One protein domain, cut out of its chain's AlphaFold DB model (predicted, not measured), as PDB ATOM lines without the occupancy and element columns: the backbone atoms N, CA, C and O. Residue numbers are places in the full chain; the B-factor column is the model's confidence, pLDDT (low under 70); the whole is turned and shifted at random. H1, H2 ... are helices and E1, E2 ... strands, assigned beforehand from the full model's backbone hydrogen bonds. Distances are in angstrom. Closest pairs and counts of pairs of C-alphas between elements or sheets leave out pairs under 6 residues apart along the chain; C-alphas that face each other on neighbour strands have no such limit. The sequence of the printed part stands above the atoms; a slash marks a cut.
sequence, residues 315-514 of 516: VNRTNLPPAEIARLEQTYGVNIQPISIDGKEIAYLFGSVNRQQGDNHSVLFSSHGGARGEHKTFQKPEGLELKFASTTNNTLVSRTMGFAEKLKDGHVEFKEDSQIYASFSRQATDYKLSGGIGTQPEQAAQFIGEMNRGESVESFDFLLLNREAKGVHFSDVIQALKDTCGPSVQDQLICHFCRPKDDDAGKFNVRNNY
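Overview. This is residues 315 to 514 of the 516 residues of the protein "YopH_N domain-containing protein" of Shewanella sp. YLB-07 (UniProt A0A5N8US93). A strongly twisted sheet of six strands makes the middle of the domain, with H1, H2 and H3 over one face and H4 over the other, where the sheet curls round H4. Three small two-stranded sheets are added: E4 with E9 and E5 with E8 near the beginning of H4, and E7 with E12, next to H5, toward the opposite end of the long axis from H1. The printed part has 200 residues with five named helices and twelve named strands, in the order H1 E1 E2 E3 E4 E5 E6 E7 H2 E8 E9 H3 E10 H4 E11 E12 H5. The large sheet is mixed, in the order E1 E2 E10 E3 E11 E6, and the class is mixed, helices and strands. The whole is compact and rounded, with a radius of gyration of the C-alphas of 15.8 A and spans of 46 by 37 by 31 A.

Arrangement. After H1, residues 322 to 332, come E1, residues 334 to 341, and E2, residues 344 to 352, an antiparallel hairpin with N 337 and O 349 within hydrogen-bond range at 2.9 A. E2 bends by 53 degrees at residue 347 and is antiparallel to E10, residues 461 to 465, with N 350 and O 462 at 2.8 A. Next across the sheet are E3, residues 362 to 366, E11, residues 492 to 496, and the edge strand E6, residues 385 to 388, each parallel to its neighbour before it, with N 463 and O 364 at 2.9 A, N 365 and O 494 at 2.9 A, and N 495 and O 387 at 2.7 A. H1, H2, residues 400 to 408, and H3, residues 441 to 451, are on one face and H4, residues 474 to 485, on the opposite face: three layers, helices on both faces of a sheet. H1 lies over E1 at a height of 7.6 A and touches H3, the same way at a shallow tilt of 31 degrees, the closest C-alphas being those of Tyr 332 and Gly 449, 4.9 A apart. H3 runs along E2, at 10 degrees on the local plane, at a height of 8.1 A. H2 lies over E3 and, only just, with 3 C-alphas, over E11. The closest C-alphas of E1 and H4 are those of Ile 341 and Ala 480, 4.7 A apart. E10, H4 and E11 form a split strand-helix-strand unit, two parallel strands with E3 between them, whose crossover is right-handed. E3 runs on into E4, residues 368 to 370, at 87 degrees; E4 is antiparallel to E9, residues 432 to 434, with N 368 and O 434 at 3.0 A. E8, residues 427 to 429, runs on into E9 and is antiparallel to E5, residues 377 to 379, with N 378 and O 428 at 3.0 A. E7, residues 394 to 397, is parallel to E12, residues 506 to 509, with N 397 and O 508 at 2.8 A. H5, residues 510 to 513, is close but not clearly touching H2, the closest C-alphas being those of Val 510 and Phe 403, 7.6 A apart. Every O i to N i+4 pair is within hydrogen-bond range in H1, H3 and H4, and 4 of 5 are in H2; H5 is too short for such a pair.

Along the chain. H1 begins with C-alpha 322 at (73.151, 33.689, -7.848) and is 15.4 A long, as is H3. E1 measures 22.7 A, E2 23.7 A and H4 16.7 A. H5 ends with C-alpha 513 at (103.166, 20.440, 8.077).

Size, cuts and confidence. The C-alphas farthest apart, of Gln 330 and Asp 504, are 46.5 A apart. The printed part has no cut. The link from H2 to E8, 18 residues, is long. Mean pLDDT of the printed part is 89.6; residues 354 to 360, 423 to 424 and 488 to 489 are under 70.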
ATOM      1  N   VAL A 315      79.697  45.491   3.500       93.31
ATOM      2  CA  VAL A 315      79.675  44.677   2.271       93.31
ATOM      3  C   VAL A 315      79.165  45.547   1.128       93.31
ATOM      4  O   VAL A 315      78.031  46.013   1.172       93.31
ATOM      5  N   ASN A 316      79.998  45.780   0.113       86.38
ATOM      6  CA  ASN A 316      79.638  46.671  -1.001       86.38
ATOM      7  C   ASN A 316      78.807  45.976  -2.092       86.38
ATOM      8  O   ASN A 316      78.034  46.628  -2.789       86.38
ATOM      9  N   ARG A 317      79.019  44.667  -2.287       86.19
ATOM     10  CA  ARG A 317      78.350  43.815  -3.285       86.19
ATOM     11  C   ARG A 317      78.628  42.335  -3.001       86.19
ATOM     12  O   ARG A 317      79.501  42.008  -2.196       86.19
ATOM     13  N   THR A 318      77.918  41.462  -3.709       85.62
ATOM     14  CA  THR A 318      78.281  40.045  -3.837       85.62
ATOM     15  C   THR A 318      79.436  39.870  -4.828       85.62
ATOM     16  O   THR A 318      79.538  40.598  -5.823       85.62
ATOM     17  N   ASN A 319      80.300  38.896  -4.558       84.19
ATOM     18  CA  ASN A 319      81.378  38.455  -5.440       84.19
ATOM     19  C   ASN A 319      81.007  37.233  -6.283       84.19
ATOM     20  O   ASN A 319      81.735  36.920  -7.227       84.19
ATOM     21  N   LEU A 320      79.919  36.549  -5.934       92.44
ATOM     22  CA  LEU A 320      79.458  35.337  -6.590       92.44
ATOM     23  C   LEU A 320      77.929  35.417  -6.736       92.44
ATOM     24  O   LEU A 320      77.200  34.929  -5.876       92.44
ATOM     25  N   PRO A 321      77.422  36.106  -7.777       93.50
ATOM     26  CA  PRO A 321      75.989  36.337  -7.925       93.50
ATOM     27  C   PRO A 321      75.225  35.016  -8.139       93.50
ATOM     28  O   PRO A 321      75.797  34.076  -8.695       93.50
ATOM     29  N   PRO A 322      73.919  34.941  -7.809       95.06
ATOM     30  CA  PRO A 322      73.151  33.689  -7.848       95.06
ATOM     31  C   PRO A 322      73.187  32.923  -9.181       95.06
ATOM     32  O   PRO A 322      73.170  31.697  -9.187       95.06
ATOM     33  N   ALA A 323      73.283  33.625 -10.316       96.50
ATOM     34  CA  ALA A 323      73.415  32.990 -11.630       96.50
ATOM     35  C   ALA A 323      74.764  32.266 -11.819       96.50
ATOM     36  O   ALA A 323      74.820  31.229 -12.473       96.50
ATOM     37  N   GLU A 324      75.842  32.795 -11.233       97.00
ATOM     38  CA  GLU A 324      77.168  32.174 -11.267       97.00
ATOM     39  C   GLU A 324      77.281  31.045 -10.233       97.00
ATOM     40  O   GLU A 324      77.897  30.026 -10.526       97.00
ATOM     41  N   ILE A 325      76.616  31.174  -9.074       97.00
ATOM     42  CA  ILE A 325      76.411  30.057  -8.136       97.00
ATOM     43  C   ILE A 325      75.776  28.875  -8.876       97.00
ATOM     44  O   ILE A 325      76.409  27.829  -8.993       97.00
ATOM     45  N   ALA A 326      74.598  29.074  -9.475       97.06
ATOM     46  CA  ALA A 326      73.881  28.016 -10.183       97.06
ATOM     47  C   ALA A 326      74.711  27.395 -11.326       97.06
ATOM     48  O   ALA A 326      74.681  26.179 -11.522       97.06
ATOM     49  N   ARG A 327      75.502  28.205 -12.054       98.06
ATOM     50  CA  ARG A 327      76.435  27.703 -13.075       98.06
ATOM     51  C   ARG A 327      77.485  26.774 -12.468       98.06
ATOM     52  O   ARG A 327      77.714  25.695 -13.012       98.06
ATOM     53  N   LEU A 328      78.147  27.184 -11.385       97.88
ATOM     54  CA  LEU A 328      79.198  26.394 -10.739       97.88
ATOM     55  C   LEU A 328      78.644  25.106 -10.115       97.88
ATOM     56  O   LEU A 328      79.228  24.043 -10.321       97.88
ATOM     57  N   GLU A 329      77.505  25.183  -9.423       96.50
ATOM     58  CA  GLU A 329      76.813  24.021  -8.851       96.50
ATOM     59  C   GLU A 329      76.478  22.985  -9.936       96.50
ATOM     60  O   GLU A 329      76.850  21.816  -9.813       96.50
ATOM     61  N   GLN A 330      75.878  23.427 -11.050       96.06
ATOM     62  CA  GLN A 330      75.556  22.566 -12.192       96.06
ATOM     63  C   GLN A 330      76.804  22.001 -12.891       96.06
ATOM     64  O   GLN A 330      76.793  20.852 -13.328       96.06
ATOM     65  N   THR A 331      77.869  22.799 -13.031       96.88
ATOM     66  CA  THR A 331      79.085  22.409 -13.771       96.88
ATOM     67  C   THR A 331      79.917  21.382 -13.003       96.88
ATOM     68  O   THR A 331      80.444  20.448 -13.604       96.88
ATOM     69  N   TYR A 332      80.046  21.554 -11.684       96.06
ATOM     70  CA  TYR A 332      80.975  20.777 -10.858       96.06
ATOM     71  C   TYR A 332      80.297  19.766  -9.923       96.06
ATOM     72  O   TYR A 332      80.997  18.951  -9.326       96.06
ATOM     73  N   GLY A 333      78.963  19.771  -9.811       93.19
ATOM     74  CA  GLY A 333      78.234  18.864  -8.919       93.19
ATOM     75  C   GLY A 333      78.479  19.190  -7.444       93.19
ATOM     76  O   GLY A 333      78.756  18.298  -6.642       93.19
ATOM     77  N   VAL A 334      78.423  20.478  -7.105       93.94
ATOM     78  CA  VAL A 334      78.667  21.012  -5.754       93.94
ATOM     79  C   VAL A 334      77.461  21.801  -5.257       93.94
ATOM     80  O   VAL A 334      76.639  22.229  -6.061       93.94
ATOM     81  N   ASN A 335      77.368  22.005  -3.945       92.88
ATOM     82  CA  ASN A 335      76.492  23.010  -3.348       92.88
ATOM     83  C   ASN A 335      77.327  24.235  -2.948       92.88
ATOM     84  O   ASN A 335      78.449  24.074  -2.460       92.88
ATOM     85  N   ILE A 336      76.799  25.443  -3.154       94.94
ATOM     86  CA  ILE A 336      77.458  26.692  -2.755       94.94
ATOM     87  C   ILE A 336      76.485  27.546  -1.943       94.94
ATOM     88  O   ILE A 336      75.637  28.247  -2.494       94.94
ATOM     89  N   GLN A 337      76.650  27.539  -0.623       93.75
ATOM     90  CA  GLN A 337      75.824  28.307   0.303       93.75
ATOM     91  C   GLN A 337      76.468  29.675   0.606       93.75
ATOM     92  O   GLN A 337      77.562  29.722   1.181       93.75
ATOM     93  N   PRO A 338      75.813  30.811   0.287       95.25
ATOM     94  CA  PRO A 338      76.215  32.120   0.795       95.25
ATOM     95  C   PRO A 338      76.114  32.165   2.322       95.25
ATOM     96  O   PRO A 338      75.059  31.874   2.886       95.25
ATOM     97  N   ILE A 339      77.204  32.549   2.982       94.56
ATOM     98  CA  ILE A 339      77.344  32.629   4.438       94.56
ATOM     99  C   ILE A 339      77.191  34.084   4.876       94.56
ATOM    100  O   ILE A 339      77.936  34.964   4.425       94.56
ATOM    101  N   SER A 340      76.224  34.336   5.760       93.44
ATOM    102  CA  SER A 340      75.824  35.687   6.155       93.44
ATOM    103  C   SER A 340      75.788  35.894   7.666       93.44
ATOM    104  O   SER A 340      75.454  34.989   8.423       93.44
ATOM    105  N   ILE A 341      76.069  37.126   8.094       91.88
ATOM    106  CA  ILE A 341      75.912  37.587   9.479       91.88
ATOM    107  C   ILE A 341      75.069  38.863   9.493       91.88
ATOM    108  O   ILE A 341      75.368  39.816   8.779       91.88
ATOM    109  N   ASP A 342      73.960  38.850  10.236       86.88
ATOM    110  CA  ASP A 342      72.939  39.915  10.235       86.88
ATOM    111  C   ASP A 342      72.537  40.406   8.818       86.88
ATOM    112  O   ASP A 342      72.433  41.596   8.536       86.88
ATOM    113  N   GLY A 343      72.363  39.464   7.882       88.00
ATOM    114  CA  GLY A 343      72.012  39.749   6.481       88.00
ATOM    115  C   GLY A 343      73.163  40.258   5.598       88.00
ATOM    116  O   GLY A 343      72.950  40.515   4.415       88.00
ATOM    117  N   LYS A 344      74.383  40.386   6.132       92.88
ATOM    118  CA  LYS A 344      75.592  40.750   5.380       92.88
ATOM    119  C   LYS A 344      76.274  39.482   4.862       92.88
ATOM    120  O   LYS A 344      76.753  38.687   5.664       92.88
ATOM    121  N   GLU A 345      76.355  39.307   3.543       95.00
ATOM    122  CA  GLU A 345      77.050  38.178   2.900       95.00
ATOM    123  C   GLU A 345      78.578  38.342   2.998       95.00
ATOM    124  O   GLU A 345      79.166  39.200   2.330       95.00
ATOM    125  N   ILE A 346      79.234  37.519   3.825       95.88
ATOM    126  CA  ILE A 346      80.676  37.638   4.114       95.88
ATOM    127  C   ILE A 346      81.534  36.526   3.513       95.88
ATOM    128  O   ILE A 346      82.748  36.704   3.395       95.88
ATOM    129  N   ALA A 347      80.943  35.396   3.125       95.75
ATOM    130  CA  ALA A 347      81.657  34.253   2.561       95.75
ATOM    131  C   ALA A 347      80.732  33.340   1.735       95.75
ATOM    132  O   ALA A 347      79.518  33.525   1.725       95.75
ATOM    133  N   TYR A 348      81.315  32.340   1.076       95.38
ATOM    134  CA  TYR A 348      80.609  31.252   0.395       95.38
ATOM    135  C   TYR A 348      81.225  29.920   0.824       95.38
ATOM    136  O   TYR A 348      82.451  29.768   0.769       95.38
ATOM    137  N   LEU A 349      80.380  28.988   1.263       94.56
ATOM    138  CA  LEU A 349      80.751  27.628   1.643       94.56
ATOM    139  C   LEU A 349      80.480  26.694   0.458       94.56
ATOM    140  O   LEU A 349      79.353  26.630  -0.021       94.56
ATOM    141  N   PHE A 350      81.511  25.998  -0.010       94.50
ATOM    142  CA  PHE A 350      81.461  25.040  -1.113       94.50
ATOM    143  C   PHE A 350      81.503  23.628  -0.525       94.50
ATOM    144  O   PHE A 350      82.481  23.284   0.143       94.50
ATOM    145  N   GLY A 351      80.474  22.826  -0.792       90.81
ATOM    146  CA  GLY A 351      80.306  21.483  -0.231       90.81
ATOM    147  C   GLY A 351      79.652  20.487  -1.191       90.81
ATOM    148  O   GLY A 351      79.486  20.748  -2.386       90.81
ATOM    149  N   SER A 352      79.295  19.310  -0.675       81.12
ATOM    150  CA  SER A 352      78.657  18.237  -1.456       81.12
ATOM    151  C   SER A 352      77.141  18.407  -1.572       81.12
ATOM    152  O   SER A 352      76.469  18.722  -0.594       81.12
ATOM    153  N   VAL A 353      76.592  18.132  -2.762       73.88
ATOM    154  CA  VAL A 353      75.141  18.178  -3.048       73.88
ATOM    155  C   VAL A 353      74.366  17.102  -2.281       73.88
ATOM    156  O   VAL A 353      73.215  17.312  -1.913       73.88
ATOM    157  N   ASN A 354      74.996  15.951  -2.031       61.72
ATOM    158  CA  ASN A 354      74.349  14.782  -1.426       61.72
ATOM    159  C   ASN A 354      74.558  14.687   0.093       61.72
ATOM    160  O   ASN A 354      74.249  13.647   0.673       61.72
ATOM    161  N   ARG A 355      75.121  15.720   0.735       62.12
ATOM    162  CA  ARG A 355      75.428  15.651   2.166       62.12
ATOM    163  C   ARG A 355      74.138  15.626   2.987       62.12
ATOM    164  O   ARG A 355      73.299  16.516   2.844       62.12
ATOM    165  N   GLN A 356      74.002  14.662   3.891       53.88
ATOM    166  CA  GLN A 356      73.054  14.798   4.990       53.88
ATOM    167  C   GLN A 356      73.606  15.815   6.000       53.88
ATOM    168  O   GLN A 356      74.807  16.102   6.048       53.88
ATOM    169  N   GLN A 357      72.728  16.429   6.794       48.84
ATOM    170  CA  GLN A 357      73.156  17.368   7.832       48.84
ATOM    171  C   GLN A 357      74.003  16.626   8.878       48.84
ATOM    172  O   GLN A 357      73.453  15.958   9.749       48.84
ATOM    173  N   GLY A 358      75.331  16.754   8.774       48.62
ATOM    174  CA  GLY A 358      76.301  16.171   9.705       48.62
ATOM    175  C   GLY A 358      77.455  15.365   9.093       48.62
ATOM    176  O   GLY A 358      78.332  14.981   9.847       48.62
ATOM    177  N   ASP A 359      77.526  15.096   7.780       58.50
ATOM    178  CA  ASP A 359      78.507  14.082   7.314       58.50
ATOM    179  C   ASP A 359      79.992  14.523   7.319       58.50
ATOM    180  O   ASP A 359      80.861  13.688   7.565       58.50
ATOM    181  N   ASN A 360      80.315  15.810   7.103       62.41
ATOM    182  CA  ASN A 360      81.663  16.330   7.396       62.41
ATOM    183  C   ASN A 360      81.555  17.523   8.346       62.41
ATOM    184  O   ASN A 360      80.878  18.504   8.040       62.41
ATOM    185  N   HIS A 361      82.319  17.468   9.434       74.00
ATOM    186  CA  HIS A 361      82.404  18.515  10.455       74.00
ATOM    187  C   HIS A 361      83.613  19.455  10.264       74.00
ATOM    188  O   HIS A 361      83.855  20.337  11.092       74.00
ATOM    189  N   SER A 362      84.391  19.246   9.195       89.25
ATOM    190  CA  SER A 362      85.629  19.967   8.888       89.25
ATOM    191  C   SER A 362      85.436  20.959   7.744       89.25
ATOM    192  O   SER A 362      84.981  20.587   6.660       89.25
ATOM    193  N   VAL A 363      85.864  22.208   7.948       93.19
ATOM    194  CA  VAL A 363      85.876  23.247   6.906       93.19
ATOM    195  C   VAL A 363      87.288  23.805   6.735       93.19
ATOM    196  O   VAL A 363      87.877  24.350   7.673       93.19
ATOM    197  N   LEU A 364      87.828  23.723   5.518       95.25
ATOM    198  CA  LEU A 364      89.033  24.436   5.110       95.25
ATOM    199  C   LEU A 364      88.681  25.895   4.821       95.25
ATOM    200  O   LEU A 364      88.054  26.229   3.816       95.25
ATOM    201  N   PHE A 365      89.137  26.785   5.693       94.25
ATOM    202  CA  PHE A 365      88.956  28.220   5.552       94.25
ATOM    203  C   PHE A 365      90.260  28.889   5.118       94.25
ATOM    204  O   PHE A 365      91.262  28.811   5.831       94.25
ATOM    205  N   SER A 366      90.258  29.604   3.985       92.81
ATOM    206  CA  SER A 366      91.437  30.365   3.554       92.81
ATOM    207  C   SER A 366      91.171  31.844   3.286       92.81
ATOM    208  O   SER A 366      90.205  32.232   2.630       92.81
ATOM    209  N   SER A 367      92.079  32.683   3.788       94.19
ATOM    210  CA  SER A 367      92.024  34.143   3.702       94.19
ATOM    211  C   SER A 367      93.408  34.765   3.945       94.19
ATOM    212  O   SER A 367      94.385  34.069   4.236       94.19
ATOM    213  N   HIS A 368      93.510  36.090   3.839       93.31
ATOM    214  CA  HIS A 368      94.563  36.829   4.532       93.31
ATOM    215  C   HIS A 368      94.103  37.136   5.959       93.31
ATOM    216  O   HIS A 368      92.942  37.486   6.169       93.31
ATOM    217  N   GLY A 369      95.021  37.046   6.921       94.00
ATOM    218  CA  GLY A 369      94.746  37.289   8.334       94.00
ATOM    219  C   GLY A 369      95.894  38.010   9.035       94.00
ATOM    220  O   GLY A 369      97.032  38.010   8.558       94.00
ATOM    221  N   GLY A 370      95.588  38.631  10.171       93.88
ATOM    222  CA  GLY A 370      96.569  39.246  11.059       93.88
ATOM    223  C   GLY A 370      95.924  39.817  12.319       93.88
ATOM    224  O   GLY A 370      94.725  40.076  12.352       93.88
ATOM    225  N   ALA A 371      96.726  40.001  13.363       92.62
ATOM    226  CA  ALA A 371      96.325  40.625  14.624       92.62
ATOM    227  C   ALA A 371      97.271  41.776  15.033       92.62
ATOM    228  O   ALA A 371      97.311  42.177  16.193       92.62
ATOM    229  N   ARG A 372      98.039  42.332  14.081       90.19
ATOM    230  CA  ARG A 372      98.864  43.532  14.302       90.19
ATOM    231  C   ARG A 372      97.988  44.712  14.718       90.19
ATOM    232  O   ARG A 372      97.133  45.140  13.950       90.19
ATOM    233  N   GLY A 373      98.210  45.215  15.933       83.25
ATOM    234  CA  GLY A 373      97.397  46.272  16.546       83.25
ATOM    235  C   GLY A 373      95.998  45.833  17.005       83.25
ATOM    236  O   GLY A 373      95.235  46.669  17.481       83.25
ATOM    237  N   GLU A 374      95.651  44.546  16.895       79.88
ATOM    238  CA  GLU A 374      94.359  43.994  17.321       79.88
ATOM    239  C   GLU A 374      94.583  43.099  18.554       79.88
ATOM    240  O   GLU A 374      94.989  41.942  18.450       79.88
ATOM    241  N   HIS A 375      94.289  43.615  19.748       79.81
ATOM    242  CA  HIS A 375      94.394  42.862  21.012       79.81
ATOM    243  C   HIS A 375      93.090  42.129  21.380       79.81
ATOM    244  O   HIS A 375      92.769  41.958  22.555       79.81
ATOM    245  N   LYS A 376      92.306  41.731  20.373       89.94
ATOM    246  CA  LYS A 376      90.993  41.105  20.549       89.94
ATOM    247  C   LYS A 376      91.108  39.590  20.721       89.94
ATOM    248  O   LYS A 376      91.897  38.914  20.057       89.94
ATOM    249  N   THR A 377      90.256  39.051  21.582       92.94
ATOM    250  CA  THR A 377      90.046  37.611  21.763       92.94
ATOM    251  C   THR A 377      88.562  37.330  21.902       92.94
ATOM    252  O   THR A 377      87.858  38.135  22.509       92.94
ATOM    253  N   PHE A 378      88.117  36.166  21.445       93.25
ATOM    254  CA  PHE A 378      86.756  35.675  21.647       93.25
ATOM    255  C   PHE A 378      86.782  34.310  22.344       93.25
ATOM    256  O   PHE A 378      87.807  33.622  22.347       93.25
ATOM    257  N   GLN A 379      85.656  33.924  22.944       90.81
ATOM    258  CA  GLN A 379      85.440  32.554  23.402       90.81
ATOM    259  C   GLN A 379      84.831  31.769  22.243       90.81
ATOM    260  O   GLN A 379      83.719  32.081  21.825       90.81
ATOM    261  N   LYS A 380      85.539  30.781  21.693       89.50
ATOM    262  CA  LYS A 380      84.976  29.927  20.641       89.50
ATOM    263  C   LYS A 380      83.816  29.073  21.188       89.50
ATOM    264  O   LYS A 380      83.753  28.848  22.408       89.50
ATOM    265  N   PRO A 381      82.891  28.616  20.321       86.50
ATOM    266  CA  PRO A 381      81.882  27.629  20.686       86.50
ATOM    267  C   PRO A 381      82.500  26.404  21.368       86.50
ATOM    268  O   PRO A 381      83.667  26.073  21.141       86.50
ATOM    269  N   GLU A 382      81.719  25.751  22.221       82.38
ATOM    270  CA  GLU A 382      82.086  24.444  22.766       82.38
ATOM    271  C   GLU A 382      82.185  23.401  21.637       82.38
ATOM    272  O   GLU A 382      81.583  23.565  20.577       82.38
ATOM    273  N   GLY A 383      83.010  22.368  21.821       84.88
ATOM    274  CA  GLY A 383      83.284  21.348  20.798       84.88
ATOM    275  C   GLY A 383      84.264  21.796  19.707       84.88
ATOM    276  O   GLY A 383      85.213  21.067  19.431       84.88
ATOM    277  N   LEU A 384      84.108  23.008  19.161       89.31
ATOM    278  CA  LEU A 384      84.874  23.493  18.005       89.31
ATOM    279  C   LEU A 384      86.398  23.436  18.213       89.31
ATOM    280  O   LEU A 384      86.934  24.076  19.116       89.31
ATOM    281  N   GLU A 385      87.118  22.757  17.328       92.19
ATOM    282  CA  GLU A 385      88.577  22.752  17.223       92.19
ATOM    283  C   GLU A 385      89.056  23.715  16.121       92.19
ATOM    284  O   GLU A 385      88.446  23.820  15.056       92.19
ATOM    285  N   LEU A 386      90.175  24.414  16.343       94.12
ATOM    286  CA  LEU A 386      90.798  25.263  15.319       94.12
ATOM    287  C   LEU A 386      92.227  24.781  15.036       94.12
ATOM    288  O   LEU A 386      93.093  24.876  15.909       94.12
ATOM    289  N   LYS A 387      92.479  24.321  13.805       95.25
ATOM    290  CA  LYS A 387      93.795  23.865  13.325       95.25
ATOM    291  C   LYS A 387      94.387  24.889  12.362       95.25
ATOM    292  O   LYS A 387      93.858  25.099  11.278       95.25
ATOM    293  N   PHE A 388      95.484  25.543  12.719       96.19
ATOM    294  CA  PHE A 388      96.090  26.609  11.922       96.19
ATOM    295  C   PHE A 388      97.251  26.107  11.056       96.19
ATOM    296  O   PHE A 388      98.232  25.548  11.544       96.19
ATOM    297  N   ALA A 389      97.202  26.408   9.756       95.81
ATOM    298  CA  ALA A 389      98.262  26.045   8.811       95.81
ATOM    299  C   ALA A 389      99.598  26.787   9.056       95.81
ATOM    300  O   ALA A 389     100.620  26.397   8.497       95.81
ATOM    301  N   SER A 390      99.601  27.838   9.888       94.12
ATOM    302  CA  SER A 390     100.806  28.494  10.416       94.12
ATOM    303  C   SER A 390     100.808  28.516  11.942       94.12
ATOM    304  O   SER A 390      99.748  28.536  12.572       94.12
ATOM    305  N   THR A 391     101.999  28.569  12.534       93.12
ATOM    306  CA  THR A 391     102.220  28.834  13.963       93.12
ATOM    307  C   THR A 391     101.813  30.259  14.368       93.12
ATOM    308  O   THR A 391     101.563  31.131  13.530       93.12
ATOM    309  N   THR A 392     101.731  30.519  15.675       91.88
ATOM    310  CA  THR A 392     101.478  31.872  16.205       91.88
ATOM    311  C   THR A 392     102.564  32.863  15.756       91.88
ATOM    312  O   THR A 392     103.731  32.503  15.630       91.88
ATOM    313  N   ASN A 393     102.176  34.124  15.533       93.56
ATOM    314  CA  ASN A 393     103.049  35.235  15.134       93.56
ATOM    315  C   ASN A 393     103.884  34.987  13.863       93.56
ATOM    316  O   ASN A 393     105.045  35.378  13.773       93.56
ATOM    317  N   ASN A 394     103.301  34.325  12.863       95.00
ATOM    318  CA  ASN A 394     103.985  34.027  11.608       95.00
ATOM    319  C   ASN A 394     103.152  34.396  10.376       95.00
ATOM    320  O   ASN A 394     101.935  34.217  10.326       95.00
ATOM    321  N   THR A 395     103.835  34.878   9.341       94.69
ATOM    322  CA  THR A 395     103.285  35.030   7.992       94.69
ATOM    323  C   THR A 395     103.329  33.678   7.285       94.69
ATOM    324  O   THR A 395     104.395  33.070   7.171       94.69
ATOM    325  N   LEU A 396     102.183  33.199   6.802       95.12
ATOM    326  CA  LEU A 396     102.075  31.916   6.111       95.12
ATOM    327  C   LEU A 396     102.614  32.027   4.677       95.12
ATOM    328  O   LEU A 396     102.139  32.838   3.883       95.12
ATOM    329  N   VAL A 397     103.572  31.171   4.328       94.56
ATOM    330  CA  VAL A 397     104.076  30.985   2.963       94.56
ATOM    331  C   VAL A 397     103.476  29.693   2.412       94.56
ATOM    332  O   VAL A 397     103.853  28.597   2.829       94.56
ATOM    333  N   SER A 398     102.509  29.825   1.503       92.31
ATOM    334  CA  SER A 398     101.714  28.705   0.984       92.31
ATOM    335  C   SER A 398     101.108  28.986  -0.398       92.31
ATOM    336  O   SER A 398     101.049  30.131  -0.848       92.31
ATOM    337  N   ARG A 399     100.601  27.932  -1.051       91.62
ATOM    338  CA  ARG A 399      99.622  28.000  -2.144       91.62
ATOM    339  C   ARG A 399      98.380  27.222  -1.716       91.62
ATOM    340  O   ARG A 399      98.444  26.002  -1.623       91.62
ATOM    341  N   THR A 400      97.260  27.915  -1.514       93.69
ATOM    342  CA  THR A 400      96.037  27.353  -0.918       93.69
ATOM    343  C   THR A 400      95.565  26.041  -1.558       93.69
ATOM    344  O   THR A 400      95.367  25.073  -0.837       93.69
ATOM    345  N   MET A 401      95.461  25.955  -2.891       94.88
ATOM    346  CA  MET A 401      95.013  24.709  -3.545       94.88
ATOM    347  C   MET A 401      96.010  23.551  -3.383       94.88
ATOM    348  O   MET A 401      95.602  22.410  -3.233       94.88
ATOM    349  N   GLY A 402      97.316  23.836  -3.338       94.88
ATOM    350  CA  GLY A 402      98.334  22.807  -3.090       94.88
ATOM    351  C   GLY A 402      98.384  22.332  -1.634       94.88
ATOM    352  O   GLY A 402      98.887  21.244  -1.373       94.88
ATOM    353  N   PHE A 403      97.877  23.137  -0.696       96.19
ATOM    354  CA  PHE A 403      97.615  22.707   0.677       96.19
ATOM    355  C   PHE A 403      96.331  21.872   0.756       96.19
ATOM    356  O   PHE A 403      96.341  20.826   1.390       96.19
ATOM    357  N   ALA A 404      95.259  22.297   0.075       95.69
ATOM    358  CA  ALA A 404      93.990  21.570   0.022       95.69
ATOM    359  C   ALA A 404      94.151  20.153  -0.557       95.69
ATOM    360  O   ALA A 404      93.642  19.204   0.028       95.69
ATOM    361  N   GLU A 405      94.924  19.998  -1.638       95.19
ATOM    362  CA  GLU A 405      95.258  18.686  -2.211       95.19
ATOM    363  C   GLU A 405      95.951  17.786  -1.180       95.19
ATOM    364  O   GLU A 405      95.501  16.679  -0.907       95.19
ATOM    365  N   LYS A 406      96.998  18.302  -0.521       96.00
ATOM    366  CA  LYS A 406      97.731  17.544   0.499       96.00
ATOM    367  C   LYS A 406      96.890  17.217   1.729       96.00
ATOM    368  O   LYS A 406      97.129  16.184   2.340       96.00
ATOM    369  N   LEU A 407      95.920  18.056   2.077       95.19
ATOM    370  CA  LEU A 407      94.973  17.788   3.155       95.19
ATOM    371  C   LEU A 407      94.010  16.648   2.777       95.19
ATOM    372  O   LEU A 407      93.917  15.676   3.515       95.19
ATOM    373  N   LYS A 408      93.388  16.713   1.589       93.31
ATOM    374  CA  LYS A 408      92.512  15.658   1.031       93.31
ATOM    375  C   LYS A 408      93.190  14.284   1.005       93.31
ATOM    376  O   LYS A 408      92.542  13.267   1.247       93.31
ATOM    377  N   ASP A 409      94.487  14.263   0.710       93.31
ATOM    378  CA  ASP A 409      95.300  13.045   0.629       93.31
ATOM    379  C   ASP A 409      95.785  12.525   2.004       93.31
ATOM    380  O   ASP A 409      96.509  11.533   2.057       93.31
ATOM    381  N   GLY A 410      95.450  13.187   3.121       93.12
ATOM    382  CA  GLY A 410      95.943  12.822   4.459       93.12
ATOM    383  C   GLY A 410      97.434  13.125   4.687       93.12
ATOM    384  O   GLY A 410      98.066  12.570   5.586       93.12
ATOM    385  N   HIS A 411      98.024  14.007   3.877       95.62
ATOM    386  CA  HIS A 411      99.446  14.373   3.900       95.62
ATOM    387  C   HIS A 411      99.739  15.677   4.670       95.62
ATOM    388  O   HIS A 411     100.694  16.393   4.346       95.62
ATOM    389  N   VAL A 412      98.916  16.025   5.666       95.69
ATOM    390  CA  VAL A 412      99.060  17.234   6.497       95.69
ATOM    391  C   VAL A 412      98.938  16.885   7.980       95.69
ATOM    392  O   VAL A 412      97.945  16.324   8.421       95.69
ATOM    393  N   GLU A 413      99.925  17.301   8.767       94.12
ATOM    394  CA  GLU A 413      99.992  17.141  10.216       94.12
ATOM    395  C   GLU A 413     100.329  18.484  10.885       94.12
ATOM    396  O   GLU A 413     101.210  19.225  10.442       94.12
ATOM    397  N   PHE A 414      99.627  18.806  11.971       92.94
ATOM    398  CA  PHE A 414      99.807  20.040  12.738       92.94
ATOM    399  C   PHE A 414     100.693  19.729  13.949       92.94
ATOM    400  O   PHE A 414     100.213  19.222  14.956       92.94
ATOM    401  N   LYS A 415     102.000  19.970  13.809       88.19
ATOM    402  CA  LYS A 415     103.037  19.425  14.708       88.19
ATOM    403  C   LYS A 415     103.328  20.302  15.931       88.19
ATOM    404  O   LYS A 415     103.889  19.819  16.906       88.19
ATOM    405  N   GLU A 416     102.979  21.585  15.872       88.19
ATOM    406  CA  GLU A 416     103.282  22.572  16.914       88.19
ATOM    407  C   GLU A 416     102.030  22.905  17.737       88.19
ATOM    408  O   GLU A 416     101.011  23.287  17.158       88.19
ATOM    409  N   ASP A 417     102.118  22.911  19.073       85.12
ATOM    410  CA  ASP A 417     101.005  23.279  19.977       85.12
ATOM    411  C   ASP A 417     100.321  24.595  19.572       85.12
ATOM    412  O   ASP A 417      99.102  24.742  19.611       85.12
ATOM    413  N   SER A 418     101.110  25.573  19.109       86.69
ATOM    414  CA  SER A 418     100.601  26.885  18.695       86.69
ATOM    415  C   SER A 418      99.683  26.851  17.462       86.69
ATOM    416  O   SER A 418      99.034  27.861  17.160       86.69
ATOM    417  N   GLN A 419      99.635  25.727  16.738       87.12
ATOM    418  CA  GLN A 419      98.736  25.475  15.612       87.12
ATOM    419  C   GLN A 419      97.376  24.918  16.043       87.12
ATOM    420  O   GLN A 419      96.433  25.076  15.276       87.12
ATOM    421  N   ILE A 420      97.239  24.302  17.220       84.94
ATOM    422  CA  ILE A 420      96.010  23.597  17.614       84.94
ATOM    423  C   ILE A 420      95.361  24.295  18.812       84.94
ATOM    424  O   ILE A 420      95.864  24.269  19.930       84.94
ATOM    425  N   TYR A 421      94.184  24.882  18.596       82.44
ATOM    426  CA  TYR A 421      93.312  25.327  19.684       82.44
ATOM    427  C   TYR A 421      92.282  24.225  19.916       82.44
ATOM    428  O   TYR A 421      91.209  24.223  19.307       82.44
ATOM    429  N   ALA A 422      92.657  23.280  20.778       75.62
ATOM    430  CA  ALA A 422      91.860  22.105  21.114       75.62
ATOM    431  C   ALA A 422      90.439  22.470  21.585       75.62
ATOM    432  O   ALA A 422      90.199  23.565  22.108       75.62
ATOM    433  N   SER A 423      89.497  21.537  21.437       69.44
ATOM    434  CA  SER A 423      88.071  21.711  21.764       69.44
ATOM    435  C   SER A 423      87.834  22.332  23.153       69.44
ATOM    436  O   SER A 423      87.095  23.309  23.272       69.44
ATOM    437  N   PHE A 424      88.563  21.872  24.172       69.44
ATOM    438  CA  PHE A 424      88.500  22.357  25.561       69.44
ATOM    439  C   PHE A 424      89.128  23.745  25.815       69.44
ATOM    440  O   PHE A 424      88.781  24.401  26.796       69.44
ATOM    441  N   SER A 425      90.020  24.241  24.950       80.00
ATOM    442  CA  SER A 425      90.576  25.597  25.080       80.00
ATOM    443  C   SER A 425      89.636  26.615  24.433       80.00
ATOM    444  O   SER A 425      89.575  26.702  23.209       80.00
ATOM    445  N   ARG A 426      88.863  27.383  25.217       83.19
ATOM    446  CA  ARG A 426      87.845  28.291  24.644       83.19
ATOM    447  C   ARG A 426      88.377  29.643  24.150       83.19
ATOM    448  O   ARG A 426      87.788  30.190  23.225       83.19
ATOM    449  N   GLN A 427      89.478  30.185  24.674       90.56
ATOM    450  CA  GLN A 427      89.940  31.518  24.259       90.56
ATOM    451  C   GLN A 427      90.779  31.472  22.969       90.56
ATOM    452  O   GLN A 427      91.853  30.873  22.930       90.56
ATOM    453  N   ALA A 428      90.329  32.176  21.928       91.38
ATOM    454  CA  ALA A 428      91.034  32.319  20.654       91.38
ATOM    455  C   ALA A 428      91.374  33.789  20.351       91.38
ATOM    456  O   ALA A 428      90.673  34.709  20.771       91.38
ATOM    457  N   THR A 429      92.465  34.031  19.613       92.25
ATOM    458  CA  THR A 429      92.788  35.373  19.083       92.25
ATOM    459  C   THR A 429      91.824  35.720  17.952       92.25
ATOM    460  O   THR A 429      91.653  34.921  17.032       92.25
ATOM    461  N   ASP A 430      91.240  36.918  17.998       94.62
ATOM    462  CA  ASP A 430      90.312  37.376  16.969       94.62
ATOM    463  C   ASP A 430      91.063  38.093  15.842       94.62
ATOM    464  O   ASP A 430      91.286  39.305  15.874       94.62
ATOM    465  N   TYR A 431      91.544  37.318  14.871       95.31
ATOM    466  CA  TYR A 431      92.294  37.862  13.742       95.31
ATOM    467  C   TYR A 431      91.379  38.704  12.852       95.31
ATOM    468  O   TYR A 431      90.272  38.293  12.511       95.31
ATOM    469  N   LYS A 432      91.884  39.849  12.402       95.50
ATOM    470  CA  LYS A 432      91.276  40.616  11.320       95.50
ATOM    471  C   LYS A 432      91.532  39.895  10.005       95.50
ATOM    472  O   LYS A 432      92.675  39.540   9.705       95.50
ATOM    473  N   LEU A 433      90.478  39.693   9.227       95.50
ATOM    474  CA  LEU A 433      90.500  38.884   8.018       95.50
ATOM    475  C   LEU A 433      90.222  39.731   6.776       95.50
ATOM    476  O   LEU A 433      89.558  40.767   6.816       95.50
ATOM    477  N   SER A 434      90.736  39.274   5.638       90.56
ATOM    478  CA  SER A 434      90.395  39.840   4.336       90.56
ATOM    479  C   SER A 434      90.398  38.780   3.240       90.56
ATOM    480  O   SER A 434      91.274  37.912   3.168       90.56
ATOM    481  N   GLY A 435      89.387  38.853   2.371       82.44
ATOM    482  CA  GLY A 435      89.395  38.147   1.096       82.44
ATOM    483  C   GLY A 435      90.423  38.752   0.135       82.44
ATOM    484  O   GLY A 435      91.048  39.770   0.420       82.44
ATOM    485  N   GLY A 436      90.580  38.135  -1.036       74.69
ATOM    486  CA  GLY A 436      91.567  38.564  -2.038       74.69
ATOM    487  C   GLY A 436      92.778  37.643  -2.163       74.69
ATOM    488  O   GLY A 436      93.664  37.929  -2.962       74.69
ATOM    489  N   ILE A 437      92.781  36.502  -1.462       78.69
ATOM    490  CA  ILE A 437      93.664  35.387  -1.815       78.69
ATOM    491  C   ILE A 437      93.445  34.983  -3.283       78.69
ATOM    492  O   ILE A 437      92.341  35.110  -3.821       78.69
ATOM    493  N   GLY A 438      94.505  34.481  -3.923       81.81
ATOM    494  CA  GLY A 438      94.512  34.168  -5.357       81.81
ATOM    495  C   GLY A 438      93.526  33.079  -5.799       81.81
ATOM    496  O   GLY A 438      93.237  32.995  -6.991       81.81
ATOM    497  N   THR A 439      92.989  32.284  -4.867       89.62
ATOM    498  CA  THR A 439      91.941  31.287  -5.126       89.62
ATOM    499  C   THR A 439      90.665  31.959  -5.635       89.62
ATOM    500  O   THR A 439      90.133  32.862  -4.984       89.62
ATOM    501  N   GLN A 440      90.172  31.520  -6.792       91.88
ATOM    502  CA  GLN A 440      88.886  31.940  -7.360       91.88
ATOM    503  C   GLN A 440      87.761  30.954  -6.982       91.88
ATOM    504  O   GLN A 440      88.055  29.776  -6.773       91.88
ATOM    505  N   PRO A 441      86.484  31.389  -6.951       93.94
ATOM    506  CA  PRO A 441      85.328  30.520  -6.692       93.94
ATOM    507  C   PRO A 441      85.291  29.244  -7.541       93.94
ATOM    508  O   PRO A 441      85.086  28.160  -7.011       93.94
ATOM    509  N   GLU A 442      85.578  29.356  -8.841       95.62
ATOM    510  CA  GLU A 442      85.592  28.214  -9.764       95.62
ATOM    511  C   GLU A 442      86.645  27.155  -9.398       95.62
ATOM    512  O   GLU A 442      86.388  25.965  -9.530       95.62
ATOM    513  N   GLN A 443      87.793  27.559  -8.841       95.62
ATOM    514  CA  GLN A 443      88.830  26.618  -8.397       95.62
ATOM    515  C   GLN A 443      88.407  25.843  -7.143       95.62
ATOM    516  O   GLN A 443      88.763  24.676  -7.001       95.62
ATOM    517  N   ALA A 444      87.648  26.475  -6.241       95.12
ATOM    518  CA  ALA A 444      87.081  25.800  -5.074       95.12
ATOM    519  C   ALA A 444      85.934  24.860  -5.482       95.12
ATOM    520  O   ALA A 444      85.913  23.712  -5.046       95.12
ATOM    521  N   ALA A 445      85.040  25.307  -6.372       96.19
ATOM    522  CA  ALA A 445      83.966  24.479  -6.921       96.19
ATOM    523  C   ALA A 445      84.510  23.250  -7.668       96.19
ATOM    524  O   ALA A 445      84.064  22.136  -7.405       96.19
ATOM    525  N   GLN A 446      85.518  23.424  -8.532       96.31
ATOM    526  CA  GLN A 446      86.179  22.312  -9.216       96.31
ATOM    527  C   GLN A 446      86.792  21.320  -8.222       96.31
ATOM    528  O   GLN A 446      86.517  20.127  -8.319       96.31
ATOM    529  N   PHE A 447      87.580  21.803  -7.256       95.38
ATOM    530  CA  PHE A 447      88.254  20.952  -6.271       95.38
ATOM    531  C   PHE A 447      87.266  20.145  -5.419       95.38
ATOM    532  O   PHE A 447      87.424  18.934  -5.284       95.38
ATOM    533  N   ILE A 448      86.217  20.784  -4.889       94.19
ATOM    534  CA  ILE A 448      85.172  20.086  -4.124       94.19
ATOM    535  C   ILE A 448      84.428  19.090  -5.025       94.19
ATOM    536  O   ILE A 448      84.217  17.947  -4.629       94.19
ATOM    537  N   GLY A 449      84.111  19.464  -6.267       92.94
ATOM    538  CA  GLY A 449      83.483  18.568  -7.236       92.94
ATOM    539  C   GLY A 449      84.349  17.360  -7.610       92.94
ATOM    540  O   GLY A 449      83.824  16.282  -7.862       92.94
ATOM    541  N   GLU A 450      85.673  17.504  -7.671       92.50
ATOM    542  CA  GLU A 450      86.627  16.401  -7.874       92.50
ATOM    543  C   GLU A 450      86.737  15.512  -6.628       92.50
ATOM    544  O   GLU A 450      86.593  14.296  -6.742       92.50
ATOM    545  N   MET A 451      86.879  16.103  -5.440       91.00
ATOM    546  CA  MET A 451      86.927  15.385  -4.160       91.00
ATOM    547  C   MET A 451      85.645  14.586  -3.872       91.00
ATOM    548  O   MET A 451      85.728  13.476  -3.363       91.00
ATOM    549  N   ASN A 452      84.475  15.105  -4.258       86.06
ATOM    550  CA  ASN A 452      83.184  14.416  -4.131       86.06
ATOM    551  C   ASN A 452      83.014  13.227  -5.101       86.06
ATOM    552  O   ASN A 452      82.095  12.429  -4.927       86.06
ATOM    553  N   ARG A 453      83.836  13.136  -6.159       85.88
ATOM    554  CA  ARG A 453      83.770  12.080  -7.191       85.88
ATOM    555  C   ARG A 453      84.895  11.050  -7.084       85.88
ATOM    556  O   ARG A 453      84.740   9.951  -7.609       85.88
ATOM    557  N   GLY A 454      86.027  11.423  -6.495       78.06
ATOM    558  CA  GLY A 454      87.189  10.558  -6.313       78.06
ATOM    559  C   GLY A 454      87.223   9.869  -4.951       78.06
ATOM    560  O   GLY A 454      86.459  10.188  -4.042       78.06
ATOM    561  N   GLU A 455      88.170   8.950  -4.794       72.88
ATOM    562  CA  GLU A 455      88.575   8.471  -3.474       72.88
ATOM    563  C   GLU A 455      89.359   9.591  -2.767       72.88
ATOM    564  O   GLU A 455      90.311  10.145  -3.321       72.88
ATOM    565  N   SER A 456      88.936   9.956  -1.557       74.88
ATOM    566  CA  SER A 456      89.597  10.947  -0.698       74.88
ATOM    567  C   SER A 456      89.850  10.345   0.683       74.88
ATOM    568  O   SER A 456      89.055   9.538   1.164       74.88
ATOM    569  N   VAL A 457      90.980  10.701   1.303       77.38
ATOM    570  CA  VAL A 457      91.332  10.245   2.661       77.38
ATOM    571  C   VAL A 457      90.652  11.141   3.694       77.38
ATOM    572  O   VAL A 457      90.077  10.647   4.661       77.38
ATOM    573  N   GLU A 458      90.662  12.452   3.452       82.88
ATOM    574  CA  GLU A 458      89.887  13.440   4.200       82.88
ATOM    575  C   GLU A 458      88.883  14.150   3.286       82.88
ATOM    576  O   GLU A 458      89.200  14.505   2.149       82.88
ATOM    577  N   SER A 459      87.686  14.422   3.814       86.69
ATOM    578  CA  SER A 459      86.655  15.224   3.152       86.69
ATOM    579  C   SER A 459      86.276  16.420   4.028       86.69
ATOM    580  O   SER A 459      86.058  16.287   5.233       86.69
ATOM    581  N   PHE A 460      86.194  17.606   3.429       90.69
ATOM    582  CA  PHE A 460      85.940  18.879   4.112       90.69
ATOM    583  C   PHE A 460      85.223  19.861   3.178       90.69
ATOM    584  O   PHE A 460      85.321  19.738   1.961       90.69
ATOM    585  N   ASP A 461      84.529  20.860   3.720       92.69
ATOM    586  CA  ASP A 461      84.042  21.974   2.893       92.69
ATOM    587  C   ASP A 461      85.134  23.012   2.654       92.69
ATOM    588  O   ASP A 461      86.063  23.157   3.451       92.69
ATOM    589  N   PHE A 462      84.988  23.804   1.594       94.38
ATOM    590  CA  PHE A 462      85.845  24.958   1.348       94.38
ATOM    591  C   PHE A 462      85.097  26.260   1.652       94.38
ATOM    592  O   PHE A 462      84.058  26.526   1.059       94.38
ATOM    593  N   LEU A 463      85.645  27.124   2.510       94.94
ATOM    594  CA  LEU A 463      85.093  28.456   2.782       94.94
ATOM    595  C   LEU A 463      85.966  29.562   2.169       94.94
ATOM    596  O   LEU A 463      87.140  29.717   2.523       94.94
ATOM    597  N   LEU A 464      85.376  30.370   1.281       94.69
ATOM    598  CA  LEU A 464      86.005  31.557   0.686       94.69
ATOM    599  C   LEU A 464      85.316  32.840   1.158       94.69
ATOM    600  O   LEU A 464      84.106  32.982   1.003       94.69
ATOM    601  N   LEU A 465      86.086  33.817   1.653       94.88
ATOM    602  CA  LEU A 465      85.544  35.146   1.967       94.88
ATOM    603  C   LEU A 465      85.081  35.890   0.709       94.88
ATOM    604  O   LEU A 465      85.801  35.962  -0.294       94.88
ATOM    605  N   ASN A 466      83.943  36.571   0.829       93.25
ATOM    606  CA  ASN A 466      83.551  37.643  -0.071       93.25
ATOM    607  C   ASN A 466      84.640  38.734  -0.029       93.25
ATOM    608  O   ASN A 466      84.937  39.302   1.024       93.25
ATOM    609  N   ARG A 467      85.266  39.038  -1.174       90.12
ATOM    610  CA  ARG A 467      86.369  40.016  -1.237       90.12
ATOM    611  C   ARG A 467      85.895  41.448  -0.969       90.12
ATOM    612  O   ARG A 467      86.727  42.301  -0.656       90.12
ATOM    613  N   GLU A 468      84.597  41.712  -1.087       91.38
ATOM    614  CA  GLU A 468      83.963  43.017  -0.870       91.38
ATOM    615  C   GLU A 468      83.411  43.189   0.551       91.38
ATOM    616  O   GLU A 468      83.021  44.297   0.916       91.38
ATOM    617  N   ALA A 469      83.455  42.136   1.376       94.12
ATOM    618  CA  ALA A 469      83.273  42.243   2.817       94.12
ATOM    619  C   ALA A 469      84.554  42.807   3.460       94.12
ATOM    620  O   ALA A 469      85.638  42.222   3.371       94.12
ATOM    621  N   LYS A 470      84.444  43.978   4.092       94.31
ATOM    622  CA  LYS A 470      85.531  44.674   4.799       94.31
ATOM    623  C   LYS A 470      85.213  44.753   6.288       94.31
ATOM    624  O   LYS A 470      84.054  44.894   6.654       94.31
ATOM    625  N   GLY A 471      86.244  44.698   7.132       94.06
ATOM    626  CA  GLY A 471      86.092  44.746   8.595       94.06
ATOM    627  C   GLY A 471      85.781  43.397   9.257       94.06
ATOM    628  O   GLY A 471      85.561  43.369  10.462       94.06
ATOM    629  N   VAL A 472      85.798  42.301   8.489       95.94
ATOM    630  CA  VAL A 472      85.565  40.929   8.967       95.94
ATOM    631  C   VAL A 472      86.636  40.520   9.981       95.94
ATOM    632  O   VAL A 472      87.833  40.637   9.704       95.94
ATOM    633  N   HIS A 473      86.211  40.016  11.135       96.38
ATOM    634  CA  HIS A 473      87.055  39.340  12.119       96.38
ATOM    635  C   HIS A 473      86.792  37.826  12.098       96.38
ATOM    636  O   HIS A 473      85.907  37.334  11.396       96.38
ATOM    637  N   PHE A 474      87.591  37.049  12.822       96.19
ATOM    638  CA  PHE A 474      87.490  35.592  12.802       96.19
ATOM    639  C   PHE A 474      86.288  35.076  13.606       96.19
ATOM    640  O   PHE A 474      85.632  34.120  13.187       96.19
ATOM    641  N   SER A 475      85.939  35.774  14.687       95.38
ATOM    642  CA  SER A 475      84.682  35.611  15.422       95.38
ATOM    643  C   SER A 475      83.450  35.773  14.516       95.38
ATOM    644  O   SER A 475      82.547  34.936  14.566       95.38
ATOM    645  N   ASP A 476      83.442  36.777  13.627       96.19
ATOM    646  CA  ASP A 476      82.358  36.994  12.658       96.19
ATOM    647  C   ASP A 476      82.177  35.791  11.720       96.19
ATOM    648  O   ASP A 476      81.046  35.403  11.439       96.19
ATOM    649  N   VAL A 477      83.269  35.176  11.245       96.00
ATOM    650  CA  VAL A 477      83.213  34.012  10.337       96.00
ATOM    651  C   VAL A 477      82.608  32.793  11.031       96.00
ATOM    652  O   VAL A 477      81.713  32.156  10.480       96.00
ATOM    653  N   ILE A 478      83.061  32.487  12.251       94.50
ATOM    654  CA  ILE A 478      82.537  31.365  13.044       94.50
ATOM    655  C   ILE A 478      81.051  31.581  13.364       94.50
ATOM    656  O   ILE A 478      80.253  30.651  13.245       94.50
ATOM    657  N   GLN A 479      80.657  32.809  13.716       93.44
ATOM    658  CA  GLN A 479      79.255  33.124  13.976       93.44
ATOM    659  C   GLN A 479      78.397  33.075  12.706       93.44
ATOM    660  O   GLN A 479      77.284  32.570  12.765       93.44
ATOM    661  N   ALA A 480      78.887  33.557  11.562       93.56
ATOM    662  CA  ALA A 480      78.135  33.536  10.305       93.56
ATOM    663  C   ALA A 480      77.845  32.106   9.823       93.56
ATOM    664  O   ALA A 480      76.757  31.836   9.312       93.56
ATOM    665  N   LEU A 481      78.793  31.179  10.018       91.81
ATOM    666  CA  LEU A 481      78.574  29.749   9.789       91.81
ATOM    667  C   LEU A 481      77.472  29.206  10.715       91.81
ATOM    668  O   LEU A 481      76.519  28.600  10.228       91.81
ATOM    669  N   LYS A 482      77.546  29.501  12.024       88.38
ATOM    670  CA  LYS A 482      76.514  29.118  13.008       88.38
ATOM    671  C   LYS A 482      75.127  29.664  12.628       88.38
ATOM    672  O   LYS A 482      74.149  28.925  12.655       88.38
ATOM    673  N   ASP A 483      75.060  30.935  12.227       87.06
ATOM    674  CA  ASP A 483      73.834  31.643  11.833       87.06
ATOM    675  C   ASP A 483      73.193  31.080  10.559       87.06
ATOM    676  O   ASP A 483      71.967  31.035  10.453       87.06
ATOM    677  N   THR A 484      74.021  30.723   9.571       88.25
ATOM    678  CA  THR A 484      73.557  30.319   8.237       88.25
ATOM    679  C   THR A 484      73.233  28.831   8.180       88.25
ATOM    680  O   THR A 484      72.244  28.438   7.566       88.25
ATOM    681  N   CYS A 485      74.076  28.002   8.793       84.00
ATOM    682  CA  CYS A 485      74.045  26.556   8.613       84.00
ATOM    683  C   CYS A 485      73.551  25.812   9.869       84.00
ATOM    684  O   CYS A 485      73.041  24.700   9.756       84.00
ATOM    685  N   GLY A 486      73.635  26.437  11.048       79.88
ATOM    686  CA  GLY A 486      73.189  25.886  12.329       79.88
ATOM    687  C   GLY A 486      74.339  25.567  13.298       79.88
ATOM    688  O   GLY A 486      75.514  25.630  12.932       79.88
ATOM    689  N   PRO A 487      74.019  25.215  14.559       71.06
ATOM    690  CA  PRO A 487      75.013  25.051  15.623       71.06
ATOM    691  C   PRO A 487      75.935  23.832  15.458       71.06
ATOM    692  O   PRO A 487      77.026  23.843  16.016       71.06
ATOM    693  N   SER A 488      75.522  22.810  14.701       67.88
ATOM    694  CA  SER A 488      76.221  21.517  14.578       67.88
ATOM    695  C   SER A 488      77.031  21.350  13.283       67.88
ATOM    696  O   SER A 488      77.381  20.229  12.932       67.88
ATOM    697  N   VAL A 489      77.262  22.421  12.514       66.94
ATOM    698  CA  VAL A 489      77.807  22.302  11.144       66.94
ATOM    699  C   VAL A 489      79.333  22.258  11.074       66.94
ATOM    700  O   VAL A 489      79.878  21.729  10.107       66.94
ATOM    701  N   GLN A 490      80.040  22.746  12.093       75.50
ATOM    702  CA  GLN A 490      81.496  22.662  12.131       75.50
ATOM    703  C   GLN A 490      82.012  22.369  13.538       75.50
ATOM    704  O   GLN A 490      81.924  23.210  14.433       75.50
ATOM    705  N   ASP A 491      82.639  21.203  13.685       83.12
ATOM    706  CA  ASP A 491      83.411  20.843  14.877       83.12
ATOM    707  C   ASP A 491      84.907  21.105  14.654       83.12
ATOM    708  O   ASP A 491      85.679  21.110  15.609       83.12
ATOM    709  N   GLN A 492      85.338  21.377  13.414       90.81
ATOM    710  CA  GLN A 492      86.727  21.694  13.093       90.81
ATOM    711  C   GLN A 492      86.861  22.756  11.989       90.81
ATOM    712  O   GLN A 492      86.361  22.599  10.874       90.81
ATOM    713  N   LEU A 493      87.617  23.825  12.264       94.25
ATOM    714  CA  LEU A 493      88.051  24.789  11.246       94.25
ATOM    715  C   LEU A 493      89.547  24.665  10.967       94.25
ATOM    716  O   LEU A 493      90.391  24.935  11.828       94.25
ATOM    717  N   ILE A 494      89.877  24.340   9.719       96.00
ATOM    718  CA  ILE A 494      91.249  24.269   9.225       96.00
ATOM    719  C   ILE A 494      91.605  25.637   8.635       96.00
ATOM    720  O   ILE A 494      91.179  26.029   7.551       96.00
ATOM    721  N   CYS A 495      92.360  26.404   9.410       96.38
ATOM    722  CA  CYS A 495      92.603  27.827   9.245       96.38
ATOM    723  C   CYS A 495      93.866  28.085   8.410       96.38
ATOM    724  O   CYS A 495      94.988  28.156   8.926       96.38
ATOM    725  N   HIS A 496      93.685  28.255   7.101       96.12
ATOM    726  CA  HIS A 496      94.742  28.542   6.134       96.12
ATOM    727  C   HIS A 496      94.873  30.056   5.878       96.12
ATOM    728  O   HIS A 496      94.493  30.577   4.821       96.12
ATOM    729  N   PHE A 497      95.411  30.774   6.868       95.31
ATOM    730  CA  PHE A 497      95.700  32.210   6.795       95.31
ATOM    731  C   PHE A 497      96.943  32.613   7.619       95.31
ATOM    732  O   PHE A 497      97.490  31.825   8.394       95.31
ATOM    733  N   CYS A 498      97.429  33.842   7.407       94.81
ATOM    734  CA  CYS A 498      98.587  34.410   8.114       94.81
ATOM    735  C   CYS A 498      98.227  34.836   9.548       94.81
ATOM    736  O   CYS A 498      97.125  35.320   9.789       94.81
ATOM    737  N   ARG A 499      99.162  34.720  10.498       94.88
ATOM    738  CA  ARG A 499      98.937  35.027  11.923       94.88
ATOM    739  C   ARG A 499      99.924  36.042  12.546       94.88
ATOM    740  O   ARG A 499     100.243  35.874  13.725       94.88
ATOM    741  N   PRO A 500     100.432  37.076  11.838       94.25
ATOM    742  CA  PRO A 500     101.320  38.068  12.449       94.25
ATOM    743  C   PRO A 500     100.584  38.865  13.537       94.25
ATOM    744  O   PRO A 500      99.450  39.304  13.325       94.25
ATOM    745  N   LYS A 501     101.229  39.059  14.688       90.62
ATOM    746  CA  LYS A 501     100.728  39.816  15.849       90.62
ATOM    747  C   LYS A 501     101.491  41.124  16.068       90.62
ATOM    748  O   LYS A 501     100.908  42.094  16.539       90.62
ATOM    749  N   ASP A 502     102.748  41.168  15.654       90.50
ATOM    750  CA  ASP A 502     103.663  42.300  15.812       90.50
ATOM    751  C   ASP A 502     104.635  42.372  14.619       90.50
ATOM    752  O   ASP A 502     104.512  41.611  13.648       90.50
ATOM    753  N   ASP A 503     105.555  43.335  14.646       89.38
ATOM    754  CA  ASP A 503     106.519  43.562  13.566       89.38
ATOM    755  C   ASP A 503     107.647  42.517  13.520       89.38
ATOM    756  O   ASP A 503     108.191  42.288  12.439       89.38
ATOM    757  N   ASP A 504     107.881  41.789  14.618       92.31
ATOM    758  CA  ASP A 504     108.841  40.679  14.720       92.31
ATOM    759  C   ASP A 504     108.307  39.360  14.115       92.31
ATOM    760  O   ASP A 504     108.987  38.329  14.130       92.31
ATOM    761  N   ALA A 505     107.090  39.374  13.556       92.12
ATOM    762  CA  ALA A 505     106.441  38.197  12.985       92.12
ATOM    763  C   ALA A 505     107.290  37.484  11.913       92.12
ATOM    764  O   ALA A 505     107.637  38.050  10.870       92.12
ATOM    765  N   GLY A 506     107.536  36.192  12.136       95.31
ATOM    766  CA  GLY A 506     108.347  35.349  11.262       95.31
ATOM    767  C   GLY A 506     107.654  34.927   9.960       95.31
ATOM    768  O   GLY A 506     106.587  35.422   9.577       95.31
ATOM    769  N   LYS A 507     108.261  33.957   9.269       96.25
ATOM    770  CA  LYS A 507     107.673  33.267   8.110       96.25
ATOM    771  C   LYS A 507     107.565  31.777   8.403       96.25
ATOM    772  O   LYS A 507     108.575  31.135   8.673       96.25
ATOM    773  N   PHE A 508     106.370  31.219   8.241       96.06
ATOM    774  CA  PHE A 508     106.125  29.783   8.350       96.06
ATOM    775  C   PHE A 508     105.820  29.198   6.969       96.06
ATOM    776  O   PHE A 508     104.888  29.643   6.296       96.06
ATOM    777  N   ASN A 509     106.601  28.212   6.529       96.12
ATOM    778  CA  ASN A 509     106.353  27.505   5.274       96.12
ATOM    779  C   ASN A 509     105.389  26.346   5.528       96.12
ATOM    780  O   ASN A 509     105.697  25.458   6.319       96.12
ATOM    781  N   VAL A 510     104.254  26.325   4.827       94.69
ATOM    782  CA  VAL A 510     103.217  25.300   5.028       94.69
ATOM    783  C   VAL A 510     103.735  23.872   4.830       94.69
ATOM    784  O   VAL A 510     103.211  22.940   5.431       94.69
ATOM    785  N   ARG A 511     104.794  23.701   4.025       94.94
ATOM    786  CA  ARG A 511     105.432  22.403   3.759       94.94
ATOM    787  C   ARG A 511     105.979  21.728   5.015       94.94
ATOM    788  O   ARG A 511     106.131  20.516   5.009       94.94
ATOM    789  N   ASN A 512     106.232  22.477   6.088       94.06
ATOM    790  CA  ASN A 512     106.662  21.918   7.370       94.06
ATOM    791  C   ASN A 512     105.576  21.012   7.994       94.06
ATOM    792  O   ASN A 512     105.898  20.057   8.704       94.06
ATOM    793  N   ASN A 513     104.302  21.270   7.675       95.31
ATOM    794  CA  ASN A 513     103.166  20.440   8.077       95.31
ATOM    795  C   ASN A 513     103.026  19.173   7.221       95.31
ATOM    796  O   ASN A 513     102.220  18.317   7.555       95.31
ATOM    797  N   TYR A 514     103.733  19.042   6.094       95.62
ATOM    798  CA  TYR A 514     103.530  17.887   5.220       95.62
ATOM    799  C   TYR A 514     104.134  16.613   5.821       95.62
ATOM    800  O   TYR A 514     105.091  16.664   6.607       95.62
TER     801      TYR A 514